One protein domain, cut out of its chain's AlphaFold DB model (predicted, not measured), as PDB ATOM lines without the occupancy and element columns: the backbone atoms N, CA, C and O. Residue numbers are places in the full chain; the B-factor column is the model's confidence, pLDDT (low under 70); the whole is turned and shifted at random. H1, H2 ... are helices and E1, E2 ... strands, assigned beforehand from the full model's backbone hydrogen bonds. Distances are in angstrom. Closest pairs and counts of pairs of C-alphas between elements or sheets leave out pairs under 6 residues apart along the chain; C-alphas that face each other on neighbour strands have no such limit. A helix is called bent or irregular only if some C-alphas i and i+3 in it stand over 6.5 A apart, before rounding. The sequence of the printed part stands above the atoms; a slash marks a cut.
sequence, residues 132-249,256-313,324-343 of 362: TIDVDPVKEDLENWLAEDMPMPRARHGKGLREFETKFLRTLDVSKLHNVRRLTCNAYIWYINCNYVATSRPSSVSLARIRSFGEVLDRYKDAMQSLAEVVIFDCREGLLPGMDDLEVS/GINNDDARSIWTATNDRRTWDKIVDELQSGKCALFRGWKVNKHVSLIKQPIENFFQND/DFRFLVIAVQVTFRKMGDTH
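What this domain is: This is residues 132 to 249, 256 to 313 and 324 to 343 of the 362 residues of an uncharacterized protein of Exophiala dermatitidis (strain ATCC 34100 / CBS 525.76 / NIH/UT8656) (UniProt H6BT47). A twisted, curled sheet of five strands has two helices over one face: H6 runs along E5 and E4, and H5 crosses them. H4 and H2 extend a loose row of nearly parallel helices beyond H6 and only graze the sheet, H1 and H3 lie off it, and residues 242 to 249 stick out. The printed part has 196 residues with six named helices and five named strands, in the order E1 H1 H2 H3 E2 H4 E3 H5 H6 E4 E5; the class is mixed, helices and strands. The sheet's order is E1 E2 E3 E5 E4, with E1, E2 and E3 parallel and E3, E5 and E4 antiparallel, a mixed sheet. The whole is compact, with a radius of gyration of the C-alphas of 18.3 A and spans of 50 by 42 by 29 A.

How they stand to each other: Start at the edge strand E1, residues 132 to 134, and its parallel neighbour E2, residues 182 to 186; there N 184 and O 133 are within hydrogen-bond range at 2.9 A. On E2's other side look for E3, residues 229 to 237, also parallel, with N 185 and O 231 at 2.8 A. Next comes E5, residues 326 to 337, antiparallel to E3, with N 232 and O 334 at 2.9 A. The other edge strand is E4, residues 294 to 305, antiparallel to E5, with N 298 and O 333 at 2.8 A. Over E4, and only just over E5 with 3 C-alphas, find H5, residues 259 to 269, at a height over the sheet of 8.7 A; it runs across the strands, at 84 degrees to E4 on the local plane, and the closest C-alphas to E4 are those of Ala 262 and Val 299, 6.0 A apart. On the same face, H6, residues 271 to 284, has a height of 11.0 A and lies over E5, and only just over E4 with 3 C-alphas; it runs along the strands, at 19 degrees to E5 on the local plane. These make two layers, helices on one face of a sheet. H6 is irregular, with C-alphas 272 and 275 at 8.6 A. With residues 278 to 282 alone, H6 touches H4, residues 207 to 219, at a shallow tilt of 15 degrees, the same way; the closest C-alphas are those of Leu 207 and Ile 278, 6.6 A apart. H2, residues 159 to 169, is close to H4 but not clearly touching, with C-alphas of Leu 161 and Phe 213 at 6.9 A. H4 and H2 only graze the sheet, while H1, residues 139 to 147, and H3, residues 174 to 177, are not on it. Two strand-helix-strand units, parallel neighbour strands with helices between, are E1, H1 H2 H3, E2 and E2, H4, E3; the second has a right-handed crossover. Each O i to N i+4 pair is within hydrogen-bond range in H2, H4 and H5, against 4 of 5 in H1 and 8 of 10 in H6; H3 is too short for such a pair.

Where its parts are: Find C-alpha 132 at (-5.468, 32.051, 31.119), where E1 begins. E3 is 25.1 A from first to last C-alpha, E4 34.3 A and E5 32.9 A; E5 ends at C-alpha 337, (-12.003, 23.982, 22.026). H4 measures 18.4 A and H6 20.9 A, ending at C-alpha 284, (-17.993, 10.203, 25.273).

The domain as a whole: The C-alphas of Ser 175 and Asp 245, 54.2 A apart, are the two farthest from each other. Residues 250 to 255 and 314 to 323 are not printed; the gaps are 14.1 A between C-alphas 249 and 256, and 17.7 A between C-alphas 313 and 324. Of the links that are printed whole, H1 to H2 and E2 to H4 are long. The mean pLDDT of the printed part is 75.1, and 84 residues are under 70, among them residues 137 to 158, 189 to 204 and 237 to 249.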
ATOM      1  N   THR A 132      -5.533  33.505  30.951       93.06
ATOM      2  CA  THR A 132      -5.468  32.051  31.119       93.06
ATOM      3  C   THR A 132      -5.312  31.742  32.602       93.06
ATOM      4  O   THR A 132      -4.347  32.205  33.212       93.06
ATOM      5  N   ILE A 133      -6.259  30.999  33.179       93.38
ATOM      6  CA  ILE A 133      -6.213  30.618  34.596       93.38
ATOM      7  C   ILE A 133      -5.572  29.243  34.730       93.38
ATOM      8  O   ILE A 133      -6.072  28.262  34.169       93.38
ATOM      9  N   ASP A 134      -4.502  29.186  35.518       91.12
ATOM     10  CA  ASP A 134      -3.833  27.938  35.863       91.12
ATOM     11  C   ASP A 134      -4.458  27.289  37.104       91.12
ATOM     12  O   ASP A 134      -4.545  27.898  38.171       91.12
ATOM     13  N   VAL A 135      -4.925  26.050  36.941       89.19
ATOM     14  CA  VAL A 135      -5.631  25.265  37.967       89.19
ATOM     15  C   VAL A 135      -4.657  24.608  38.948       89.19
ATOM     16  O   VAL A 135      -5.050  24.261  40.061       89.19
ATOM     17  N   ASP A 136      -3.404  24.403  38.541       80.50
ATOM     18  CA  ASP A 136      -2.382  23.752  39.363       80.50
ATOM     19  C   ASP A 136      -1.002  24.354  39.078       80.50
ATOM     20  O   ASP A 136      -0.206  23.744  38.352       80.50
ATOM     21  N   PRO A 137      -0.712  25.554  39.609       67.12
ATOM     22  CA  PRO A 137       0.591  26.158  39.411       67.12
ATOM     23  C   PRO A 137       1.652  25.299  40.104       67.12
ATOM     24  O   PRO A 137       1.673  25.153  41.320       67.12
ATOM     25  N   VAL A 138       2.560  24.736  39.310       60.31
ATOM     26  CA  VAL A 138       3.651  23.859  39.781       60.31
ATOM     27  C   VAL A 138       4.658  24.609  40.664       60.31
ATOM     28  O   VAL A 138       5.396  23.995  41.429       60.31
ATOM     29  N   LYS A 139       4.710  25.938  40.535       59.59
ATOM     30  CA  LYS A 139       5.853  26.744  40.969       59.59
ATOM     31  C   LYS A 139       6.009  26.886  42.480       59.59
ATOM     32  O   LYS A 139       7.127  26.762  42.960       59.59
ATOM     33  N   GLU A 140       4.930  27.131  43.219       58.22
ATOM     34  CA  GLU A 140       5.060  27.501  44.640       58.22
ATOM     35  C   GLU A 140       5.531  26.346  45.514       58.22
ATOM     36  O   GLU A 140       6.257  26.551  46.483       58.22
ATOM     37  N   ASP A 141       5.146  25.120  45.168       58.72
ATOM     38  CA  ASP A 141       5.638  23.964  45.895       58.72
ATOM     39  C   ASP A 141       7.120  23.740  45.551       58.72
ATOM     40  O   ASP A 141       7.928  23.606  46.453       58.72
ATOM     41  N   LEU A 142       7.556  23.807  44.290       60.00
ATOM     42  CA  LEU A 142       8.953  23.479  43.971       60.00
ATOM     43  C   LEU A 142       9.983  24.372  44.695       60.00
ATOM     44  O   LEU A 142      10.965  23.856  45.222       60.00
ATOM     45  N   GLU A 143       9.746  25.683  44.769       63.22
ATOM     46  CA  GLU A 143      10.666  26.623  45.432       63.22
ATOM     47  C   GLU A 143      10.732  26.403  46.949       63.22
ATOM     48  O   GLU A 143      11.822  26.317  47.513       63.22
ATOM     49  N   ASN A 144       9.580  26.223  47.604       63.12
ATOM     50  CA  ASN A 144       9.530  25.931  49.039       63.12
ATOM     51  C   ASN A 144      10.196  24.590  49.375       63.12
ATOM     52  O   ASN A 144      10.785  24.425  50.440       63.12
ATOM     53  N   TRP A 145      10.135  23.623  48.460       61.81
ATOM     54  CA  TRP A 145      10.746  22.313  48.668       61.81
ATOM     55  C   TRP A 145      12.258  22.339  48.495       61.81
ATOM     56  O   TRP A 145      12.956  21.667  49.250       61.81
ATOM     57  N   LEU A 146      12.762  23.118  47.533       62.53
ATOM     58  CA  LEU A 146      14.198  23.342  47.372       62.53
ATOM     59  C   LEU A 146      14.791  24.112  48.560       62.53
ATOM     60  O   LEU A 146      15.958  23.917  48.882       62.53
ATOM     61  N   ALA A 147      14.000  24.960  49.222       67.75
ATOM     62  CA  ALA A 147      14.471  25.804  50.315       67.75
ATOM     63  C   ALA A 147      14.592  25.094  51.679       67.75
ATOM     64  O   ALA A 147      15.430  25.493  52.484       67.75
ATOM     65  N   GLU A 148      13.764  24.083  51.979       66.25
ATOM     66  CA  GLU A 148      13.619  23.598  53.366       66.25
ATOM     67  C   GLU A 148      14.386  22.314  53.730       66.25
ATOM     68  O   GLU A 148      14.290  21.879  54.876       66.25
ATOM     69  N   ASP A 149      15.141  21.685  52.821       63.69
ATOM     70  CA  ASP A 149      15.862  20.412  53.082       63.69
ATOM     71  C   ASP A 149      14.954  19.325  53.725       63.69
ATOM     72  O   ASP A 149      15.371  18.411  54.444       63.69
ATOM     73  N   MET A 150      13.644  19.468  53.502       59.50
ATOM     74  CA  MET A 150      12.605  18.719  54.188       59.50
ATOM     75  C   MET A 150      12.429  17.352  53.527       59.50
ATOM     76  O   MET A 150      12.478  17.236  52.299       59.50
ATOM     77  N   PRO A 151      12.154  16.291  54.311       61.16
ATOM     78  CA  PRO A 151      11.851  14.983  53.756       61.16
ATOM     79  C   PRO A 151      10.622  15.097  52.853       61.16
ATOM     80  O   PRO A 151       9.511  15.279  53.351       61.16
ATOM     81  N   MET A 152      10.860  14.984  51.541       55.97
ATOM     82  CA  MET A 152       9.889  15.051  50.446       55.97
ATOM     83  C   MET A 152       8.475  14.655  50.900       55.97
ATOM     84  O   MET A 152       8.218  13.459  51.111       55.97
ATOM     85  N   PRO A 153       7.539  15.612  51.067       54.09
ATOM     86  CA  PRO A 153       6.155  15.276  51.320       54.09
ATOM     87  C   PRO A 153       5.667  14.209  50.338       54.09
ATOM     88  O   PRO A 153       5.886  14.273  49.129       54.09
ATOM     89  N   ARG A 154       4.982  13.187  50.856       57.38
ATOM     90  CA  ARG A 154       4.262  12.237  50.002       57.38
ATOM     91  C   ARG A 154       3.369  13.070  49.096       57.38
ATOM     92  O   ARG A 154       2.537  13.818  49.612       57.38
ATOM     93  N   ALA A 155       3.619  12.993  47.792       53.38
ATOM     94  CA  ALA A 155       3.060  13.901  46.811       53.38
ATOM     95  C   ALA A 155       1.565  14.117  47.080       53.38
ATOM     96  O   ALA A 155       0.765  13.176  47.052       53.38
ATOM     97  N   ARG A 156       1.193  15.354  47.438       57.59
ATOM     98  CA  ARG A 156      -0.185  15.729  47.785       57.59
ATOM     99  C   ARG A 156      -1.003  15.866  46.504       57.59
ATOM    100  O   ARG A 156      -1.525  16.931  46.178       57.59
ATOM    101  N   HIS A 157      -1.093  14.774  45.753       58.97
ATOM    102  CA  HIS A 157      -1.875  14.689  44.536       58.97
ATOM    103  C   HIS A 157      -3.325  15.081  44.851       58.97
ATOM    104  O   HIS A 157      -3.981  14.468  45.690       58.97
ATOM    105  N   GLY A 158      -3.808  16.140  44.201       62.88
ATOM    106  CA  GLY A 158      -5.186  16.620  44.336       62.88
ATOM    107  C   GLY A 158      -5.396  17.821  45.262       62.88
ATOM    108  O   GLY A 158      -6.507  18.352  45.265       62.88
ATOM    109  N   LYS A 159      -4.374  18.305  45.991       75.31
ATOM    110  CA  LYS A 159      -4.511  19.547  46.778       75.31
ATOM    111  C   LYS A 159      -4.812  20.741  45.869       75.31
ATOM    112  O   LYS A 159      -5.807  21.413  46.115       75.31
ATOM    113  N   GLY A 160      -4.063  20.907  44.776       81.94
ATOM    114  CA  GLY A 160      -4.262  22.015  43.833       81.94
ATOM    115  C   GLY A 160      -5.671  22.058  43.240       81.94
ATOM    116  O   GLY A 160      -6.331  23.088  43.290       81.94
ATOM    117  N   LEU A 161      -6.218  20.913  42.813       87.56
ATOM    118  CA  LEU A 161      -7.577  20.877  42.260       87.56
ATOM    119  C   LEU A 161      -8.652  21.198  43.311       87.56
ATOM    120  O   LEU A 161      -9.613  21.915  43.026       87.56
ATOM    121  N   ARG A 162      -8.503  20.673  44.534       86.69
ATOM    122  CA  ARG A 162      -9.432  20.979  45.629       86.69
ATOM    123  C   ARG A 162      -9.358  22.455  46.005       86.69
ATOM    124  O   ARG A 162     -10.396  23.060  46.247       86.69
ATOM    125  N   GLU A 163      -8.160  23.025  46.044       88.56
ATOM    126  CA  GLU A 163      -7.946  24.436  46.348       88.56
ATOM    127  C   GLU A 163      -8.486  25.336  45.247       88.56
ATOM    128  O   GLU A 163      -9.191  26.287  45.566       88.56
ATOM    129  N   PHE A 164      -8.288  24.984  43.979       92.31
ATOM    130  CA  PHE A 164      -8.944  25.648  42.859       92.31
ATOM    131  C   PHE A 164     -10.467  25.651  43.029       92.31
ATOM    132  O   PHE A 164     -11.106  26.695  42.927       92.31
ATOM    133  N   GLU A 165     -11.077  24.519  43.389       93.94
ATOM    134  CA  GLU A 165     -12.518  24.503  43.639       93.94
ATOM    135  C   GLU A 165     -12.904  25.392  44.833       93.94
ATOM    136  O   GLU A 165     -13.777  26.250  44.721       93.94
ATOM    137  N   THR A 166     -12.280  25.200  45.996       92.94
ATOM    138  CA  THR A 166     -12.731  25.845  47.236       92.94
ATOM    139  C   THR A 166     -12.336  27.309  47.354       92.94
ATOM    140  O   THR A 166     -13.094  28.083  47.929       92.94
ATOM    141  N   LYS A 167     -11.153  27.680  46.857       89.69
ATOM    142  CA  LYS A 167     -10.577  29.020  47.000       89.69
ATOM    143  C   LYS A 167     -10.821  29.886  45.775       89.69
ATOM    144  O   LYS A 167     -10.936  31.089  45.952       89.69
ATOM    145  N   PHE A 168     -10.923  29.308  44.577       93.62
ATOM    146  CA  PHE A 168     -11.188  30.067  43.355       93.62
ATOM    147  C   PHE A 168     -12.656  29.944  42.932       93.62
ATOM    148  O   PHE A 168     -13.393  30.921  43.016       93.62
ATOM    149  N   LEU A 169     -13.134  28.750  42.564       95.38
ATOM    150  CA  LEU A 169     -14.486  28.600  42.002       95.38
ATOM    151  C   LEU A 169     -15.613  28.953  42.985       95.38
ATOM    152  O   LEU A 169     -16.628  29.497  42.567       95.38
ATOM    153  N   ARG A 170     -15.465  28.665  44.284       94.88
ATOM    154  CA  ARG A 170     -16.505  28.985  45.285       94.88
ATOM    155  C   ARG A 170     -16.504  30.430  45.764       94.88
ATOM    156  O   ARG A 170     -17.529  30.890  46.256       94.88
ATOM    157  N   THR A 171     -15.366  31.111  45.701       94.00
ATOM    158  CA  THR A 171     -15.233  32.479  46.230       94.00
ATOM    159  C   THR A 171     -15.442  33.525  45.144       94.00
ATOM    160  O   THR A 171     -15.822  34.659  45.437       94.00
ATOM    161  N   LEU A 172     -15.186  33.156  43.886       93.38
ATOM    162  CA  LEU A 172     -15.301  34.064  42.768       93.38
ATOM    163  C   LEU A 172     -16.773  34.285  42.411       93.38
ATOM    164  O   LEU A 172     -17.550  33.346  42.269       93.38
ATOM    165  N   ASP A 173     -17.143  35.553  42.244       94.19
ATOM    166  CA  ASP A 173     -18.493  35.929  41.835       94.19
ATOM    167  C   ASP A 173     -18.881  35.273  40.498       94.19
ATOM    168  O   ASP A 173     -18.069  35.181  39.572       94.19
ATOM    169  N   VAL A 174     -20.145  34.862  40.378       96.00
ATOM    170  CA  VAL A 174     -20.665  34.167  39.191       96.00
ATOM    171  C   VAL A 174     -20.474  34.999  37.920       96.00
ATOM    172  O   VAL A 174     -20.142  34.443  36.875       96.00
ATOM    173  N   SER A 175     -20.595  36.329  37.990       92.69
ATOM    174  CA  SER A 175     -20.353  37.204  36.836       92.69
ATOM    175  C   SER A 175     -18.898  37.162  36.361       92.69
ATOM    176  O   SER A 175     -18.633  37.279  35.166       92.69
ATOM    177  N   LYS A 176     -17.937  36.946  37.266       94.31
ATOM    178  CA  LYS A 176     -16.515  36.796  36.926       94.31
ATOM    179  C   LYS A 176     -16.237  35.409  36.354       94.31
ATOM    180  O   LYS A 176     -15.579  35.318  35.322       94.31
ATOM    181  N   LEU A 177     -16.797  34.356  36.960       96.19
ATOM    182  CA  LEU A 177     -16.729  32.986  36.431       96.19
ATOM    183  C   LEU A 177     -17.305  32.896  35.017       96.19
ATOM    184  O   LEU A 177     -16.712  32.255  34.153       96.19
ATOM    185  N   HIS A 178     -18.393  33.620  34.753       96.19
ATOM    186  CA  HIS A 178     -18.998  33.686  33.428       96.19
ATOM    187  C   HIS A 178     -18.047  34.255  32.380       96.19
ATOM    188  O   HIS A 178     -18.179  33.921  31.210       96.19
ATOM    189  N   ASN A 179     -17.089  35.098  32.764       95.25
ATOM    190  CA  ASN A 179     -16.119  35.669  31.837       95.25
ATOM    191  C   ASN A 179     -14.880  34.791  31.639       95.25
ATOM    192  O   ASN A 179     -14.115  35.067  30.722       95.25
ATOM    193  N   VAL A 180     -14.689  33.728  32.424       96.44
ATOM    194  CA  VAL A 180     -13.557  32.811  32.249       96.44
ATOM    195  C   VAL A 180     -13.672  32.090  30.910       96.44
ATOM    196  O   VAL A 180     -14.634  31.362  30.663       96.44
ATOM    197  N   ARG A 181     -12.671  32.276  30.043       95.94
ATOM    198  CA  ARG A 181     -12.627  31.631  28.720       95.94
ATOM    199  C   ARG A 181     -11.647  30.482  28.608       95.94
ATOM    200  O   ARG A 181     -11.894  29.577  27.807       95.94
ATOM    201  N   ARG A 182     -10.545  30.533  29.355       95.88
ATOM    202  CA  ARG A 182      -9.433  29.601  29.188       95.88
ATOM    203  C   ARG A 182      -8.920  29.090  30.522       95.88
ATOM    204  O   ARG A 182      -8.557  29.875  31.396       95.88
ATOM    205  N   LEU A 183      -8.863  27.768  30.639       96.25
ATOM    206  CA  LEU A 183      -8.275  27.071  31.779       96.25
ATOM    207  C   LEU A 183      -7.094  26.223  31.318       96.25
ATOM    208  O   LEU A 183      -7.180  25.551  30.287       96.25
ATOM    209  N   THR A 184      -6.025  26.210  32.104       93.62
ATOM    210  CA  THR A 184      -4.914  25.267  31.962       93.62
ATOM    211  C   THR A 184      -4.864  24.357  33.180       93.62
ATOM    212  O   THR A 184      -5.006  24.808  34.312       93.62
ATOM    213  N   CYS A 185      -4.691  23.060  32.956       92.25
ATOM    214  CA  CYS A 185      -4.565  22.072  34.014       92.25
ATOM    215  C   CYS A 185      -3.341  21.201  33.752       92.25
ATOM    216  O   CYS A 185      -3.236  20.561  32.700       92.25
ATOM    217  N   ASN A 186      -2.441  21.159  34.730       87.31
ATOM    218  CA  ASN A 186      -1.326  20.236  34.705       87.31
ATOM    219  C   ASN A 186      -1.795  18.824  35.091       87.31
ATOM    220  O   ASN A 186      -2.290  18.577  36.195       87.31
ATOM    221  N   ALA A 187      -1.634  17.881  34.170       83.75
ATOM    222  CA  ALA A 187      -1.969  16.479  34.369       83.75
ATOM    223  C   ALA A 187      -0.791  15.624  34.861       83.75
ATOM    224  O   ALA A 187      -0.960  14.417  35.086       83.75
ATOM    225  N   TYR A 188       0.377  16.242  35.039       75.38
ATOM    226  CA  TYR A 188       1.587  15.593  35.514       75.38
ATOM    227  C   TYR A 188       1.404  15.016  36.924       75.38
ATOM    228  O   TYR A 188       0.847  15.651  37.827       75.38
ATOM    229  N   ILE A 189       1.887  13.785  37.104       64.19
ATOM    230  CA  ILE A 189       2.104  13.164  38.410       64.19
ATOM    231  C   ILE A 189       3.611  13.110  38.615       64.19
ATOM    232  O   ILE A 189       4.297  12.337  37.945       64.19
ATOM    233  N   TRP A 190       4.120  13.880  39.571       59.69
ATOM    234  CA  TRP A 190       5.473  13.676  40.073       59.69
ATOM    235  C   TRP A 190       5.554  12.297  40.749       59.69
ATOM    236  O   TRP A 190       4.977  12.089  41.815       59.69
ATOM    237  N   TYR A 191       6.266  11.354  40.129       49.09
ATOM    238  CA  TYR A 191       6.758  10.135  40.778       49.09
ATOM    239  C   TYR A 191       8.263  10.313  41.016       49.09
ATOM    240  O   TYR A 191       9.078   9.770  40.276       49.09
ATOM    241  N   ILE A 192       8.656  11.076  42.043       48.91
ATOM    242  CA  ILE A 192      10.021  10.927  42.563       48.91
ATOM    243  C   ILE A 192      10.038   9.630  43.355       48.91
ATOM    244  O   ILE A 192       9.504   9.534  44.459       48.91
ATOM    245  N   ASN A 193      10.649   8.609  42.771       42.41
ATOM    246  CA  ASN A 193      11.223   7.544  43.563       42.41
ATOM    247  C   ASN A 193      12.566   8.089  44.066       42.41
ATOM    248  O   ASN A 193      13.466   8.308  43.265       42.41
ATOM    249  N   CYS A 194      12.685   8.373  45.365       41.69
ATOM    250  CA  CYS A 194      13.829   9.082  45.968       41.69
ATOM    251  C   CYS A 194      15.155   8.305  45.904       41.69
ATOM    252  O   CYS A 194      16.174   8.751  46.422       41.69
ATOM    253  N   ASN A 195      15.153   7.129  45.287       42.47
ATOM    254  CA  ASN A 195      16.373   6.437  44.943       42.47
ATOM    255  C   ASN A 195      16.792   6.982  43.581       42.47
ATOM    256  O   ASN A 195      16.160   6.625  42.598       42.47
ATOM    257  N   TYR A 196      17.841   7.808  43.541       45.84
ATOM    258  CA  TYR A 196      18.534   8.405  42.380       45.84
ATOM    259  C   TYR A 196      18.780   7.504  41.152       45.84
ATOM    260  O   TYR A 196      19.328   7.938  40.142       45.84
ATOM    261  N   VAL A 197      18.373   6.244  41.196       44.53
ATOM    262  CA  VAL A 197      18.134   5.459  40.000       44.53
ATOM    263  C   VAL A 197      16.943   6.105  39.307       44.53
ATOM    264  O   VAL A 197      15.823   5.973  39.788       44.53
ATOM    265  N   ALA A 198      17.186   6.801  38.196       44.97
ATOM    266  CA  ALA A 198      16.165   7.213  37.244       44.97
ATOM    267  C   ALA A 198      15.325   5.982  36.877       44.97
ATOM    268  O   ALA A 198      15.614   5.262  35.922       44.97
ATOM    269  N   THR A 199      14.330   5.651  37.704       43.53
ATOM    270  CA  THR A 199      13.481   4.512  37.433       43.53
ATOM    271  C   THR A 199      12.692   4.957  36.233       43.53
ATOM    272  O   THR A 199      11.881   5.872  36.330       43.53
ATOM    273  N   SER A 200      12.989   4.308  35.118       48.84
ATOM    274  CA  SER A 200      12.458   4.453  33.766       48.84
ATOM    275  C   SER A 200      10.937   4.351  33.652       48.84
ATOM    276  O   SER A 200      10.416   4.102  32.568       48.84
ATOM    277  N   ARG A 201      10.189   4.502  34.750       50.38
ATOM    278  CA  ARG A 201       8.743   4.580  34.707       50.38
ATOM    279  C   ARG A 201       8.377   5.899  34.033       50.38
ATOM    280  O   ARG A 201       8.614   6.953  34.621       50.38
ATOM    281  N   PRO A 202       7.816   5.848  32.813       53.31
ATOM    282  CA  PRO A 202       7.363   7.049  32.144       53.31
ATOM    283  C   PRO A 202       6.345   7.719  33.057       53.31
ATOM    284  O   PRO A 202       5.474   7.041  33.616       53.31
ATOM    285  N   SER A 203       6.467   9.033  33.228       57.44
ATOM    286  CA  SER A 203       5.460   9.806  33.937       57.44
ATOM    287  C   SER A 203       4.090   9.457  33.362       57.44
ATOM    288  O   SER A 203       3.842   9.516  32.154       57.44
ATOM    289  N   SER A 204       3.217   8.954  34.224       68.94
ATOM    290  CA  SER A 204       1.873   8.577  33.822       68.94
ATOM    291  C   SER A 204       0.964   9.763  34.058       68.94
ATOM    292  O   SER A 204       0.907  10.290  35.169       68.94
ATOM    293  N   VAL A 205       0.215  10.143  33.035       78.44
ATOM    294  CA  VAL A 205      -0.869  11.110  33.164       78.44
ATOM    295  C   VAL A 205      -1.923  10.547  34.123       78.44
ATOM    296  O   VAL A 205      -2.375   9.410  33.958       78.44
ATOM    297  N   SER A 206      -2.330  11.316  35.139       83.19
ATOM    298  CA  SER A 206      -3.341  10.842  36.095       83.19
ATOM    299  C   SER A 206      -4.740  10.891  35.502       83.19
ATOM    300  O   SER A 206      -5.399  11.932  35.527       83.19
ATOM    301  N   LEU A 207      -5.243   9.741  35.050       82.31
ATOM    302  CA  LEU A 207      -6.644   9.603  34.639       82.31
ATOM    303  C   LEU A 207      -7.604  10.019  35.758       82.31
ATOM    304  O   LEU A 207      -8.578  10.721  35.509       82.31
ATOM    305  N   ALA A 208      -7.310   9.619  36.998       84.88
ATOM    306  CA  ALA A 208      -8.136   9.958  38.152       84.88
ATOM    307  C   ALA A 208      -8.191  11.474  38.381       84.88
ATOM    308  O   ALA A 208      -9.271  12.019  38.581       84.88
ATOM    309  N   ARG A 209      -7.050  12.168  38.282       85.31
ATOM    310  CA  ARG A 209      -6.986  13.628  38.432       85.31
ATOM    311  C   ARG A 209      -7.761  14.344  37.335       85.31
ATOM    312  O   ARG A 209      -8.520  15.259  37.635       85.31
ATOM    313  N   ILE A 210      -7.579  13.928  36.082       88.94
ATOM    314  CA  ILE A 210      -8.282  14.530  34.945       88.94
ATOM    315  C   ILE A 210      -9.788  14.297  35.065       88.94
ATOM    316  O   ILE A 210     -10.564  15.213  34.810       88.94
ATOM    317  N   ARG A 211     -10.208  13.108  35.512       88.25
ATOM    318  CA  ARG A 211     -11.616  12.826  35.802       88.25
ATOM    319  C   ARG A 211     -12.153  13.770  36.871       88.25
ATOM    320  O   ARG A 211     -13.155  14.428  36.627       88.25
ATOM    321  N   SER A 212     -11.463  13.900  38.003       89.88
ATOM    322  CA  SER A 212     -11.865  14.836  39.056       89.88
ATOM    323  C   SER A 212     -11.916  16.281  38.555       89.88
ATOM    324  O   SER A 212     -12.812  17.026  38.938       89.88
ATOM    325  N   PHE A 213     -10.997  16.689  37.675       92.38
ATOM    326  CA  PHE A 213     -11.043  18.012  37.051       92.38
ATOM    327  C   PHE A 213     -12.283  18.169  36.162       92.38
ATOM    328  O   PHE A 213     -13.003  19.155  36.296       92.38
ATOM    329  N   GLY A 214     -12.596  17.173  35.331       92.00
ATOM    330  CA  GLY A 214     -13.830  17.137  34.543       92.00
ATOM    331  C   GLY A 214     -15.096  17.210  35.405       92.00
ATOM    332  O   GLY A 214     -16.009  17.962  35.080       92.00
ATOM    333  N   GLU A 215     -15.136  16.501  36.535       92.06
ATOM    334  CA  GLU A 215     -16.245  16.543  37.505       92.06
ATOM    335  C   GLU A 215     -16.382  17.913  38.187       92.06
ATOM    336  O   GLU A 215     -17.493  18.373  38.461       92.06
ATOM    337  N   VAL A 216     -15.265  18.588  38.484       93.69
ATOM    338  CA  VAL A 216     -15.284  19.982  38.945       93.69
ATOM    339  C   VAL A 216     -15.883  20.865  37.855       93.69
ATOM    340  O   VAL A 216     -16.843  21.574  38.121       93.69
ATOM    341  N   LEU A 217     -15.388  20.797  36.621       95.06
ATOM    342  CA  LEU A 217     -15.889  21.654  35.547       95.06
ATOM    343  C   LEU A 217     -17.369  21.403  35.210       95.06
ATOM    344  O   LEU A 217     -18.094  22.369  34.986       95.06
ATOM    345  N   ASP A 218     -17.845  20.153  35.231       93.44
ATOM    346  CA  ASP A 218     -19.265  19.841  35.004       93.44
ATOM    347  C   ASP A 218     -20.172  20.443  36.085       93.44
ATOM    348  O   ASP A 218     -21.238  20.971  35.763       93.44
ATOM    349  N   ARG A 219     -19.728  20.470  37.351       95.50
ATOM    350  CA  ARG A 219     -20.475  21.117  38.444       95.50
ATOM    351  C   ARG A 219     -20.628  22.629  38.267       95.50
ATOM    352  O   ARG A 219     -21.627  23.177  38.718       95.50
ATOM    353  N   TYR A 220     -19.666  23.293  37.626       96.50
ATOM    354  CA  TYR A 220     -19.669  24.751  37.426       96.50
ATOM    355  C   TYR A 220     -19.955  25.162  35.970       96.50
ATOM    356  O   TYR A 220     -19.775  26.329  35.617       96.50
ATOM    357  N   LYS A 221     -20.423  24.246  35.111       95.31
ATOM    358  CA  LYS A 221     -20.646  24.516  33.678       95.31
ATOM    359  C   LYS A 221     -21.592  25.688  33.414       95.31
ATOM    360  O   LYS A 221     -21.341  26.481  32.511       95.31
ATOM    361  N   ASP A 222     -22.632  25.833  34.236       96.12
ATOM    362  CA  ASP A 222     -23.630  26.895  34.091       96.12
ATOM    363  C   ASP A 222     -23.079  28.261  34.512       96.12
ATOM    364  O   ASP A 222     -23.522  29.286  33.998       96.12
ATOM    365  N   ALA A 223     -22.093  28.282  35.414       96.88
ATOM    366  CA  ALA A 223     -21.384  29.496  35.804       96.88
ATOM    367  C   ALA A 223     -20.279  29.864  34.802       96.88
ATOM    368  O   ALA A 223     -19.962  31.037  34.664       96.88
ATOM    369  N   MET A 224     -19.711  28.890  34.080       96.06
ATOM    370  CA  MET A 224     -18.601  29.069  33.133       96.06
ATOM    371  C   MET A 224     -19.046  28.919  31.668       96.06
ATOM    372  O   MET A 224     -18.383  28.272  30.860       96.06
ATOM    373  N   GLN A 225     -20.176  29.519  31.287       94.81
ATOM    374  CA  GLN A 225     -20.741  29.357  29.935       94.81
ATOM    375  C   GLN A 225     -19.829  29.876  28.812       94.81
ATOM    376  O   GLN A 225     -19.854  29.327  27.701       94.81
ATOM    377  N   SER A 226     -19.013  30.897  29.105       95.56
ATOM    378  CA  SER A 226     -18.036  31.458  28.162       95.56
ATOM    379  C   SER A 226     -16.734  30.667  28.078       95.56
ATOM    380  O   SER A 226     -15.859  31.059  27.301       95.56
ATOM    381  N   LEU A 227     -16.591  29.574  28.838       96.62
ATOM    382  CA  LEU A 227     -15.436  28.696  28.729       96.62
ATOM    383  C   LEU A 227     -15.359  28.173  27.292       96.62
ATOM    384  O   LEU A 227     -16.265  27.489  26.805       96.62
ATOM    385  N   ALA A 228     -14.283  28.542  26.611       96.06
ATOM    386  CA  ALA A 228     -14.077  28.294  25.190       96.06
ATOM    387  C   ALA A 228     -12.931  27.311  24.954       96.06
ATOM    388  O   ALA A 228     -12.939  26.583  23.959       96.06
ATOM    389  N   GLU A 229     -11.958  27.283  25.866       96.06
ATOM    390  CA  GLU A 229     -10.753  26.484  25.728       96.06
ATOM    391  C   GLU A 229     -10.323  25.884  27.070       96.06
ATOM    392  O   GLU A 229     -10.213  26.573  28.084       96.06
ATOM    393  N   VAL A 230     -10.058  24.580  27.070       96.31
ATOM    394  CA  VAL A 230      -9.454  23.878  28.202       96.31
ATOM    395  C   VAL A 230      -8.206  23.177  27.708       96.31
ATOM    396  O   VAL A 230      -8.248  22.383  26.769       96.31
ATOM    397  N   VAL A 231      -7.089  23.485  28.347       94.44
ATOM    398  CA  VAL A 231      -5.780  22.951  28.011       94.44
ATOM    399  C   VAL A 231      -5.350  22.006  29.119       94.44
ATOM    400  O   VAL A 231      -5.157  22.422  30.257       94.44
ATOM    401  N   ILE A 232      -5.181  20.737  28.783       92.94
ATOM    402  CA  ILE A 232      -4.585  19.745  29.671       92.94
ATOM    403  C   ILE A 232      -3.169  19.510  29.173       92.94
ATOM    404  O   ILE A 232      -2.992  19.143  28.013       92.94
ATOM    405  N   PHE A 233      -2.165  19.730  30.013       89.00
ATOM    406  CA  PHE A 233      -0.776  19.530  29.617       89.00
ATOM    407  C   PHE A 233      -0.032  18.619  30.591       89.00
ATOM    408  O   PHE A 233      -0.366  18.534  31.767       89.00
ATOM    409  N   ASP A 234       0.953  17.904  30.069       85.31
ATOM    410  CA  ASP A 234       1.924  17.091  30.795       85.31
ATOM    411  C   ASP A 234       3.300  17.630  30.428       85.31
ATOM    412  O   ASP A 234       3.677  17.634  29.254       85.31
ATOM    413  N   CYS A 235       4.016  18.134  31.424       76.75
ATOM    414  CA  CYS A 235       5.357  18.661  31.262       76.75
ATOM    415  C   CYS A 235       6.327  17.676  31.904       76.75
ATOM    416  O   CYS A 235       6.267  17.437  33.109       76.75
ATOM    417  N   ARG A 236       7.199  17.084  31.091       71.69
ATOM    418  CA  ARG A 236       8.201  16.121  31.536       71.69
ATOM    419  C   ARG A 236       9.548  16.807  31.552       71.69
ATOM    420  O   ARG A 236      10.111  17.109  30.500       71.69
ATOM    421  N   GLU A 237      10.044  17.022  32.755       62.22
ATOM    422  CA  GLU A 237      11.436  17.356  32.993       62.22
ATOM    423  C   GLU A 237      12.192  16.039  33.126       62.22
ATOM    424  O   GLU A 237      11.944  15.240  34.028       62.22
ATOM    425  N   GLY A 238      13.060  15.755  32.163       55.38
ATOM    426  CA  GLY A 238      13.875  14.556  32.191       55.38
ATOM    427  C   GLY A 238      15.122  14.742  31.349       55.38
ATOM    428  O   GLY A 238      15.051  15.176  30.202       55.38
ATOM    429  N   LEU A 239      16.264  14.356  31.912       46.59
ATOM    430  CA  LEU A 239      17.421  13.950  31.128       46.59
ATOM    431  C   LEU A 239      16.990  12.670  30.407       46.59
ATOM    432  O   LEU A 239      16.886  11.624  31.043       46.59
ATOM    433  N   LEU A 240      16.602  12.762  29.132       45.06
ATOM    434  CA  LEU A 240      16.161  11.597  28.364       45.06
ATOM    435  C   LEU A 240      17.250  10.509  28.422       45.06
ATOM    436  O   LEU A 240      18.333  10.721  27.873       45.06
ATOM    437  N   PRO A 241      16.995   9.351  29.062       38.81
ATOM    438  CA  PRO A 241      17.977   8.282  29.114       38.81
ATOM    439  C   PRO A 241      18.094   7.677  27.712       38.81
ATOM    440  O   PRO A 241      17.106   7.184  27.167       38.81
ATOM    441  N   GLY A 242      19.291   7.741  27.122       42.75
ATOM    442  CA  GLY A 242      19.567   7.200  25.786       42.75
ATOM    443  C   GLY A 242      19.520   8.210  24.634       42.75
ATOM    444  O   GLY A 242      19.457   7.790  23.484       42.75
ATOM    445  N   MET A 243      19.561   9.520  24.904       44.78
ATOM    446  CA  MET A 243      19.856  10.528  23.870       44.78
ATOM    447  C   MET A 243      21.353  10.850  23.730       44.78
ATOM    448  O   MET A 243      21.691  11.823  23.065       44.78
ATOM    449  N   ASP A 244      22.244  10.010  24.269       46.88
ATOM    450  CA  ASP A 244      23.684  10.082  23.964       46.88
ATOM    451  C   ASP A 244      23.952  10.000  22.441       46.88
ATOM    452  O   ASP A 244      24.944  10.542  21.964       46.88
ATOM    453  N   ASP A 245      23.018   9.416  21.672       43.31
ATOM    454  CA  ASP A 245      23.084   9.287  20.208       43.31
ATOM    455  C   ASP A 245      22.333  10.381  19.422       43.31
ATOM    456  O   ASP A 245      22.512  10.491  18.205       43.31
ATOM    457  N   LEU A 246      21.509  11.224  20.065       48.69
ATOM    458  CA  LEU A 246      21.148  12.496  19.434       48.69
ATOM    459  C   LEU A 246      22.319  13.427  19.680       48.69
ATOM    460  O   LEU A 246      22.297  14.242  20.599       48.69
ATOM    461  N   GLU A 247      23.345  13.303  18.840       46.38
ATOM    462  CA  GLU A 247      24.359  14.335  18.710       46.38
ATOM    463  C   GLU A 247      23.627  15.660  18.481       46.38
ATOM    464  O   GLU A 247      23.184  15.982  17.372       46.38
ATOM    465  N   VAL A 248      23.485  16.442  19.552       47.91
ATOM    466  CA  VAL A 248      23.108  17.852  19.525       47.91
ATOM    467  C   VAL A 248      24.301  18.577  18.909       47.91
ATOM    468  O   VAL A 248      25.063  19.290  19.556       47.91
ATOM    469  N   SER A 249      24.529  18.305  17.629       42.47
ATOM    470  CA  SER A 249      25.597  18.878  16.848       42.47
ATOM    471  C   SER A 249      25.224  20.334  16.596       42.47
ATOM    472  O   SER A 249      24.393  20.684  15.764       42.47
ATOM    473  N   GLY A 256      13.569  23.639  14.007       53.53
ATOM    474  CA  GLY A 256      12.334  23.140  14.584       53.53
ATOM    475  C   GLY A 256      12.372  21.622  14.647       53.53
ATOM    476  O   GLY A 256      12.900  20.967  13.748       53.53
ATOM    477  N   ILE A 257      11.848  21.101  15.746       56.22
ATOM    478  CA  ILE A 257      11.585  19.681  15.951       56.22
ATOM    479  C   ILE A 257      11.009  19.149  14.642       56.22
ATOM    480  O   ILE A 257       9.988  19.670  14.179       56.22
ATOM    481  N   ASN A 258      11.668  18.178  14.005       64.62
ATOM    482  CA  ASN A 258      11.057  17.587  12.828       64.62
ATOM    483  C   ASN A 258       9.741  16.936  13.284       64.62
ATOM    484  O   ASN A 258       9.637  16.419  14.398       64.62
ATOM    485  N   ASN A 259       8.717  16.955  12.434       67.44
ATOM    486  CA  ASN A 259       7.427  16.340  12.739       67.44
ATOM    487  C   ASN A 259       7.573  14.868  13.169       67.44
ATOM    488  O   ASN A 259       6.741  14.367  13.927       67.44
ATOM    489  N   ASP A 260       8.628  14.187  12.719       69.25
ATOM    490  CA  ASP A 260       8.935  12.808  13.097       69.25
ATOM    491  C   ASP A 260       9.414  12.673  14.552       69.25
ATOM    492  O   ASP A 260       8.964  11.759  15.244       69.25
ATOM    493  N   ASP A 261      10.213  13.615  15.064       66.25
ATOM    494  CA  ASP A 261      10.644  13.634  16.471       66.25
ATOM    495  C   ASP A 261       9.449  13.911  17.388       66.25
ATOM    496  O   ASP A 261       9.218  13.196  18.365       66.25
ATOM    497  N   ALA A 262       8.616  14.896  17.028       66.88
ATOM    498  CA  ALA A 262       7.386  15.203  17.756       66.88
ATOM    499  C   ALA A 262       6.416  14.008  17.757       66.88
ATOM    500  O   ALA A 262       5.796  13.708  18.780       66.88
ATOM    501  N   ARG A 263       6.309  13.282  16.635       69.62
ATOM    502  CA  ARG A 263       5.496  12.062  16.528       69.62
ATOM    503  C   ARG A 263       6.068  10.924  17.372       69.62
ATOM    504  O   ARG A 263       5.290  10.219  18.015       69.62
ATOM    505  N   SER A 264       7.386  10.742  17.395       69.00
ATOM    506  CA  SER A 264       8.057   9.735  18.228       69.00
ATOM    507  C   SER A 264       7.805  10.002  19.713       69.00
ATOM    508  O   SER A 264       7.318   9.132  20.434       69.00
ATOM    509  N   ILE A 265       7.988  11.253  20.140       68.19
ATOM    510  CA  ILE A 265       7.703  11.710  21.501       68.19
ATOM    511  C   ILE A 265       6.228  11.526  21.852       68.19
ATOM    512  O   ILE A 265       5.915  10.987  22.911       68.19
ATOM    513  N   TRP A 266       5.301  11.932  20.978       74.50
ATOM    514  CA  TRP A 266       3.877  11.679  21.198       74.50
ATOM    515  C   TRP A 266       3.606  10.182  21.358       74.50
ATOM    516  O   TRP A 266       2.887   9.781  22.261       74.50
ATOM    517  N   THR A 267       4.197   9.335  20.516       74.31
ATOM    518  CA  THR A 267       3.999   7.879  20.568       74.31
ATOM    519  C   THR A 267       4.529   7.290  21.876       74.31
ATOM    520  O   THR A 267       3.848   6.475  22.493       74.31
ATOM    521  N   ALA A 268       5.691   7.753  22.343       69.44
ATOM    522  CA  ALA A 268       6.287   7.334  23.607       69.44
ATOM    523  C   ALA A 268       5.499   7.838  24.833       69.44
ATOM    524  O   ALA A 268       5.319   7.116  25.810       69.44
ATOM    525  N   THR A 269       5.000   9.076  24.790       67.56
ATOM    526  CA  THR A 269       4.222   9.691  25.883       67.56
ATOM    527  C   THR A 269       2.765   9.226  25.908       67.56
ATOM    528  O   THR A 269       2.147   9.168  26.968       67.56
ATOM    529  N   ASN A 270       2.225   8.828  24.758       72.00
ATOM    530  CA  ASN A 270       0.924   8.188  24.605       72.00
ATOM    531  C   ASN A 270       1.031   6.655  24.637       72.00
ATOM    532  O   ASN A 270       0.153   5.963  24.107       72.00
ATOM    533  N   ASP A 271       2.076   6.105  25.266       67.81
ATOM    534  CA  ASP A 271       2.160   4.665  25.463       67.81
ATOM    535  C   ASP A 271       0.861   4.163  26.128       67.81
ATOM    536  O   ASP A 271       0.255   4.814  26.993       67.81
ATOM    537  N   ARG A 272       0.363   3.025  25.636       65.50
ATOM    538  CA  ARG A 272      -0.926   2.408  26.005       65.50
ATOM    539  C   ARG A 272      -2.189   3.218  25.677       65.50
ATOM    540  O   ARG A 272      -3.258   2.914  26.235       65.50
ATOM    541  N   ARG A 273      -2.098   4.190  24.757       74.12
ATOM    542  CA  ARG A 273      -3.212   5.060  24.325       74.12
ATOM    543  C   ARG A 273      -3.805   5.864  25.483       74.12
ATOM    544  O   ARG A 273      -5.021   6.005  25.594       74.12
ATOM    545  N   THR A 274      -2.958   6.311  26.406       81.06
ATOM    546  CA  THR A 274      -3.403   6.969  27.640       81.06
ATOM    547  C   THR A 274      -4.099   8.300  27.350       81.06
ATOM    548  O   THR A 274      -5.190   8.532  27.865       81.06
ATOM    549  N   TRP A 275      -3.548   9.131  26.460       85.56
ATOM    550  CA  TRP A 275      -4.174  10.389  26.045       85.56
ATOM    551  C   TRP A 275      -5.426  10.184  25.210       85.56
ATOM    552  O   TRP A 275      -6.387  10.929  25.369       85.56
ATOM    553  N   ASP A 276      -5.447   9.167  24.349       87.69
ATOM    554  CA  ASP A 276      -6.655   8.853  23.582       87.69
ATOM    555  C   ASP A 276      -7.786   8.414  24.516       87.69
ATOM    556  O   ASP A 276      -8.885   8.941  24.417       87.69
ATOM    557  N   LYS A 277      -7.496   7.569  25.517       87.06
ATOM    558  CA  LYS A 277      -8.463   7.207  26.564       87.06
ATOM    559  C   LYS A 277      -8.960   8.419  27.348       87.06
ATOM    560  O   LYS A 277     -10.146   8.487  27.641       87.06
ATOM    561  N   ILE A 278      -8.078   9.366  27.679       85.75
ATOM    562  CA  ILE A 278      -8.459  10.625  28.343       85.75
ATOM    563  C   ILE A 278      -9.439  11.409  27.478       85.75
ATOM    564  O   ILE A 278     -10.481  11.846  27.962       85.75
ATOM    565  N   VAL A 279      -9.097  11.596  26.203       91.00
ATOM    566  CA  VAL A 279      -9.935  12.322  25.247       91.00
ATOM    567  C   VAL A 279     -11.287  11.632  25.103       91.00
ATOM    568  O   VAL A 279     -12.319  12.285  25.262       91.00
ATOM    569  N   ASP A 280     -11.288  10.318  24.887       90.44
ATOM    570  CA  ASP A 280     -12.499   9.516  24.743       90.44
ATOM    571  C   ASP A 280     -13.373   9.612  26.000       90.44
ATOM    572  O   ASP A 280     -14.584   9.817  25.903       90.44
ATOM    573  N   GLU A 281     -12.776   9.524  27.189       87.06
ATOM    574  CA  GLU A 281     -13.494   9.599  28.459       87.06
ATOM    575  C   GLU A 281     -14.143  10.975  28.680       87.06
ATOM    576  O   GLU A 281     -15.302  11.045  29.099       87.06
ATOM    577  N   LEU A 282     -13.437  12.055  28.334       89.31
ATOM    578  CA  LEU A 282     -13.933  13.427  28.463       89.31
ATOM    579  C   LEU A 282     -14.955  13.828  27.379       89.31
ATOM    580  O   LEU A 282     -15.745  14.752  27.590       89.31
ATOM    581  N   GLN A 283     -14.966  13.162  26.219       92.25
ATOM    582  CA  GLN A 283     -15.918  13.445  25.133       92.25
ATOM    583  C   GLN A 283     -17.149  12.528  25.132       92.25
ATOM    584  O   GLN A 283     -18.254  12.973  24.806       92.25
ATOM    585  N   SER A 284     -16.975  11.250  25.467       87.69
ATOM    586  CA  SER A 284     -17.993  10.203  25.273       87.69
ATOM    587  C   SER A 284     -18.428   9.498  26.561       87.69
ATOM    588  O   SER A 284     -19.484   8.866  26.574       87.69
ATOM    589  N   GLY A 285     -17.657   9.629  27.647       78.12
ATOM    590  CA  GLY A 285     -17.897   8.933  28.909       78.12
ATOM    591  C   GLY A 285     -18.983   9.554  29.792       78.12
ATOM    592  O   GLY A 285     -19.810  10.360  29.366       78.12
ATOM    593  N   LYS A 286     -18.964   9.185  31.079       75.25
ATOM    594  CA  LYS A 286     -19.867   9.751  32.101       75.25
ATOM    595  C   LYS A 286     -19.682  11.260  32.271       75.25
ATOM    596  O   LYS A 286     -20.644  11.962  32.548       75.25
ATOM    597  N   CYS A 287     -18.458  11.742  32.063       70.12
ATOM    598  CA  CYS A 287     -18.079  13.145  32.171       70.12
ATOM    599  C   CYS A 287     -17.986  13.794  30.785       70.12
ATOM    600  O   CYS A 287     -16.998  14.468  30.527       70.12
ATOM    601  N   ALA A 288     -18.959  13.558  29.890       85.00
ATOM    602  CA  ALA A 288     -19.002  14.053  28.500       85.00
ATOM    603  C   ALA A 288     -19.117  15.594  28.374       85.00
ATOM    604  O   ALA A 288     -19.862  16.121  27.548       85.00
ATOM    605  N   LEU A 289     -18.378  16.315  29.209       87.12
ATOM    606  CA  LEU A 289     -18.282  17.753  29.339       87.12
ATOM    607  C   LEU A 289     -17.814  18.401  28.038       87.12
ATOM    608  O   LEU A 289     -18.333  19.438  27.639       87.12
ATOM    609  N   PHE A 290     -16.861  17.765  27.352       92.06
ATOM    610  CA  PHE A 290     -16.301  18.268  26.099       92.06
ATOM    611  C   PHE A 290     -16.933  17.605  24.870       92.06
ATOM    612  O   PHE A 290     -16.334  17.562  23.792       92.06
ATOM    613  N   ARG A 291     -18.157  17.077  24.999       93.94
ATOM    614  CA  ARG A 291     -18.893  16.525  23.858       93.94
ATOM    615  C   ARG A 291     -19.078  17.601  22.787       93.94
ATOM    616  O   ARG A 291     -19.594  18.681  23.055       93.94
ATOM    617  N   GLY A 292     -18.652  17.294  21.563       92.88
ATOM    618  CA  GLY A 292     -18.716  18.221  20.428       92.88
ATOM    619  C   GLY A 292     -17.633  19.306  20.420       92.88
ATOM    620  O   GLY A 292     -17.628  20.137  19.515       92.88
ATOM    621  N   TRP A 293     -16.703  19.309  21.380       95.62
ATOM    622  CA  TRP A 293     -15.537  20.191  21.341       95.62
ATOM    623  C   TRP A 293     -14.477  19.614  20.399       95.62
ATOM    624  O   TRP A 293     -14.251  18.403  20.363       95.62
ATOM    625  N   LYS A 294     -13.800  20.485  19.648       95.94
ATOM    626  CA  LYS A 294     -12.646  20.127  18.823       95.94
ATOM    627  C   LYS A 294     -11.459  19.821  19.728       95.94
ATOM    628  O   LYS A 294     -11.153  20.603  20.624       95.94
ATOM    629  N   VAL A 295     -10.776  18.713  19.468       94.88
ATOM    630  CA  VAL A 295      -9.592  18.303  20.229       94.88
ATOM    631  C   VAL A 295      -8.358  18.478  19.364       94.88
ATOM    632  O   VAL A 295      -8.266  17.889  18.289       94.88
ATOM    633  N   ASN A 296      -7.405  19.269  19.846       93.25
ATOM    634  CA  ASN A 296      -6.099  19.450  19.228       93.25
ATOM    635  C   ASN A 296      -5.026  18.858  20.143       93.25
ATOM    636  O   ASN A 296      -5.021  19.111  21.347       93.25
ATOM    637  N   LYS A 297      -4.113  18.084  19.565       90.38
ATOM    638  CA  LYS A 297      -2.985  17.463  20.262       90.38
ATOM    639  C   LYS A 297      -1.712  18.148  19.787       90.38
ATOM    640  O   LYS A 297      -1.517  18.288  18.582       90.38
ATOM    641  N   HIS A 298      -0.886  18.598  20.718       87.38
ATOM    642  CA  HIS A 298       0.333  19.336  20.434       87.38
ATOM    643  C   HIS A 298       1.481  18.797  21.287       87.38
ATOM    644  O   HIS A 298       1.283  18.439  22.447       87.38
ATOM    645  N   VAL A 299       2.677  18.744  20.706       82.00
ATOM    646  CA  VAL A 299       3.916  18.407  21.412       82.00
ATOM    647  C   VAL A 299       4.904  19.526  21.169       82.00
ATOM    648  O   VAL A 299       5.173  19.888  20.027       82.00
ATOM    649  N   SER A 300       5.457  20.044  22.253       79.69
ATOM    650  CA  SER A 300       6.523  21.037  22.249       79.69
ATOM    651  C   SER A 300       7.739  20.486  22.974       79.69
ATOM    652  O   SER A 300       7.618  19.898  24.046       79.69
ATOM    653  N   LEU A 301       8.912  20.722  22.396       73.44
ATOM    654  CA  LEU A 301      10.190  20.593  23.078       73.44
ATOM    655  C   LEU A 301      10.634  21.985  23.497       73.44
ATOM    656  O   LEU A 301      10.859  22.854  22.653       73.44
ATOM    657  N   ILE A 302      10.747  22.191  24.799       72.12
ATOM    658  CA  ILE A 302      11.211  23.433  25.391       72.12
ATOM    659  C   ILE A 302      12.649  23.177  25.833       72.12
ATOM    660  O   ILE A 302      12.908  22.358  26.710       72.12
ATOM    661  N   LYS A 303      13.603  23.848  25.188       66.88
ATOM    662  CA  LYS A 303      15.000  23.838  25.630       66.88
ATOM    663  C   LYS A 303      15.131  24.885  26.729       66.88
ATOM    664  O   LYS A 303      14.956  26.067  26.441       66.88
ATOM    665  N   GLN A 304      15.397  24.465  27.961       63.09
ATOM    666  CA  GLN A 304      15.645  25.394  29.062       63.09
ATOM    667  C   GLN A 304      17.151  25.483  29.351       63.09
ATOM    668  O   GLN A 304      17.799  24.438  29.488       63.09
ATOM    669  N   PRO A 305      17.723  26.701  29.417       61.44
ATOM    670  CA  PRO A 305      19.093  26.888  29.878       61.44
ATOM    671  C   PRO A 305      19.196  26.525  31.365       61.44
ATOM    672  O   PRO A 305      18.329  26.893  32.160       61.44
ATOM    673  N   ILE A 306      20.258  25.802  31.735       60.84
ATOM    674  CA  ILE A 306      20.509  25.366  33.119       60.84
ATOM    675  C   ILE A 306      20.724  26.535  34.085       60.84
ATOM    676  O   ILE A 306      20.482  26.385  35.282       60.84
ATOM    677  N   GLU A 307      21.116  27.704  33.578       59.28
ATOM    678  CA  GLU A 307      21.452  28.874  34.395       59.28
ATOM    679  C   GLU A 307      20.338  29.281  35.371       59.28
ATOM    680  O   GLU A 307      20.643  29.830  36.419       59.28
ATOM    681  N   ASN A 308      19.070  28.962  35.093       53.47
ATOM    682  CA  ASN A 308      17.951  29.296  35.981       53.47
ATOM    683  C   ASN A 308      17.689  28.266  37.092       53.47
ATOM    684  O   ASN A 308      16.939  28.565  38.017       53.47
ATOM    685  N   PHE A 309      18.252  27.059  37.006       54.75
ATOM    686  CA  PHE A 309      17.936  25.971  37.940       54.75
ATOM    687  C   PHE A 309      18.841  25.953  39.176       54.75
ATOM    688  O   PHE A 309      18.384  25.588  40.253       54.75
ATOM    689  N   PHE A 310      20.104  26.372  39.040       56.97
ATOM    690  CA  PHE A 310      21.097  26.304  40.125       56.97
ATOM    691  C   PHE A 310      21.500  27.663  40.701       56.97
ATOM    692  O   PHE A 310      22.367  27.714  41.565       56.97
ATOM    693  N   GLN A 311      20.862  28.766  40.287       54.69
ATOM    694  CA  GLN A 311      21.172  30.107  40.815       54.69
ATOM    695  C   GLN A 311      21.054  30.213  42.346       54.69
ATOM    696  O   GLN A 311      21.654  31.108  42.935       54.69
ATOM    697  N   ASN A 312      20.334  29.287  42.988       53.50
ATOM    698  CA  ASN A 312      20.097  29.291  44.429       53.50
ATOM    699  C   ASN A 312      20.869  28.210  45.207       53.50
ATOM    700  O   ASN A 312      20.717  28.157  46.424       53.50
ATOM    701  N   ASP A 313      21.682  27.365  44.557       56.31
ATOM    702  CA  ASP A 313      22.461  26.331  45.253       56.31
ATOM    703  C   ASP A 313      23.950  26.722  45.344       56.31
ATOM    704  O   ASP A 313      24.705  26.540  44.385       56.31
ATOM    705  N   ASP A 324      27.492  23.620  28.385       55.47
ATOM    706  CA  ASP A 324      26.219  24.249  28.042       55.47
ATOM    707  C   ASP A 324      25.100  23.210  28.214       55.47
ATOM    708  O   ASP A 324      24.543  22.669  27.257       55.47
ATOM    709  N   PHE A 325      24.847  22.806  29.456       49.84
ATOM    710  CA  PHE A 325      23.817  21.834  29.746       49.84
ATOM    711  C   PHE A 325      22.470  22.484  29.404       49.84
ATOM    712  O   PHE A 325      22.166  23.617  29.789       49.84
ATOM    713  N   ARG A 326      21.656  21.767  28.631       54.31
ATOM    714  CA  ARG A 326      20.292  22.162  28.279       54.31
ATOM    715  C   ARG A 326      19.377  21.053  28.752       54.31
ATOM    716  O   ARG A 326      19.531  19.913  28.320       54.31
ATOM    717  N   PHE A 327      18.414  21.379  29.606       57.94
ATOM    718  CA  PHE A 327      17.335  20.438  29.864       57.94
ATOM    719  C   PHE A 327      16.380  20.470  28.678       57.94
ATOM    720  O   PHE A 327      15.973  21.537  28.201       57.94
ATOM    721  N   LEU A 328      16.042  19.283  28.182       62.66
ATOM    722  CA  LEU A 328      14.974  19.124  27.215       62.66
ATOM    723  C   LEU A 328      13.687  18.856  27.984       62.66
ATOM    724  O   LEU A 328      13.475  17.771  28.518       62.66
ATOM    725  N   VAL A 329      12.824  19.857  28.025       67.62
ATOM    726  CA  VAL A 329      11.503  19.728  28.614       67.62
ATOM    727  C   VAL A 329      10.536  19.321  27.514       67.62
ATOM    728  O   VAL A 329      10.368  20.023  26.515       67.62
ATOM    729  N   ILE A 330       9.900  18.168  27.681       74.75
ATOM    730  CA  ILE A 330       8.863  17.710  26.762       74.75
ATOM    731  C   ILE A 330       7.512  18.133  27.319       74.75
ATOM    732  O   ILE A 330       7.071  17.613  28.339       74.75
ATOM    733  N   ALA A 331       6.828  19.030  26.619       81.44
ATOM    734  CA  ALA A 331       5.470  19.433  26.947       81.44
ATOM    735  C   ALA A 331       4.486  18.810  25.951       81.44
ATOM    736  O   ALA A 331       4.488  19.128  24.759       81.44
ATOM    737  N   VAL A 332       3.637  17.918  26.448       84.75
ATOM    738  CA  VAL A 332       2.515  17.331  25.717       84.75
ATOM    739  C   VAL A 332       1.251  18.076  26.111       84.75
ATOM    740  O   VAL A 332       0.953  18.204  27.290       84.75
ATOM    741  N   GLN A 333       0.492  18.558  25.134       90.25
ATOM    742  CA  GLN A 333      -0.694  19.373  25.356       90.25
ATOM    743  C   GLN A 333      -1.891  18.813  24.585       90.25
ATOM    744  O   GLN A 333      -1.837  18.599  23.374       90.25
ATOM    745  N   VAL A 334      -3.011  18.636  25.280       90.19
ATOM    746  CA  VAL A 334      -4.318  18.319  24.705       90.19
ATOM    747  C   VAL A 334      -5.252  19.490  24.960       90.19
ATOM    748  O   VAL A 334      -5.553  19.840  26.098       90.19
ATOM    749  N   THR A 335      -5.701  20.112  23.878       94.19
ATOM    750  CA  THR A 335      -6.552  21.300  23.912       94.19
ATOM    751  C   THR A 335      -7.949  20.944  23.444       94.19
ATOM    752  O   THR A 335      -8.128  20.493  22.314       94.19
ATOM    753  N   PHE A 336      -8.936  21.185  24.296       94.94
ATOM    754  CA  PHE A 336     -10.352  21.097  23.975       94.94
ATOM    755  C   PHE A 336     -10.843  22.505  23.646       94.94
ATOM    756  O   PHE A 336     -10.717  23.402  24.476       94.94
ATOM    757  N   ARG A 337     -11.430  22.700  22.462       94.88
ATOM    758  CA  ARG A 337     -12.003  23.982  22.026       94.88
ATOM    759  C   ARG A 337     -13.472  23.842  21.645       94.88
ATOM    760  O   ARG A 337     -13.832  22.979  20.842       94.88
ATOM    761  N   LYS A 338     -14.325  24.706  22.186       94.25
ATOM    762  CA  LYS A 338     -15.762  24.723  21.895       94.25
ATOM    763  C   LYS A 338     -16.004  25.109  20.429       94.25
ATOM    764  O   LYS A 338     -15.477  26.109  19.948       94.25
ATOM    765  N   MET A 339     -16.790  24.312  19.704       90.88
ATOM    766  CA  MET A 339     -17.148  24.603  18.308       90.88
ATOM    767  C   MET A 339     -18.126  25.786  18.254       90.88
ATOM    768  O   MET A 339     -19.091  25.820  19.014       90.88
ATOM    769  N   GLY A 340     -17.880  26.749  17.360       84.62
ATOM    770  CA  GLY A 340     -18.738  27.929  17.167       84.62
ATOM    771  C   GLY A 340     -18.242  29.224  17.818       84.62
ATOM    772  O   GLY A 340     -18.823  30.273  17.563       84.62
ATOM    773  N   ASP A 341     -17.151  29.195  18.590       73.12
ATOM    774  CA  ASP A 341     -16.526  30.418  19.114       73.12
ATOM    775  C   ASP A 341     -15.483  30.953  18.108       73.12
ATOM    776  O   ASP A 341     -14.265  30.817  18.276       73.12
ATOM    777  N   THR A 342     -15.977  31.520  17.001       63.31
ATOM    778  CA  THR A 342     -15.161  32.075  15.899       63.31
ATOM    779  C   THR A 342     -14.279  33.245  16.340       63.31
ATOM    780  O   THR A 342     -13.257  33.517  15.717       63.31
ATOM    781  N   HIS A 343     -14.603  33.891  17.464       60.75
ATOM    782  CA  HIS A 343     -13.778  34.953  18.039       60.75
ATOM    783  C   HIS A 343     -12.403  34.475  18.528       60.75
ATOM    784  O   HIS A 343     -11.516  35.304  18.722       60.75
TER     785      HIS A 343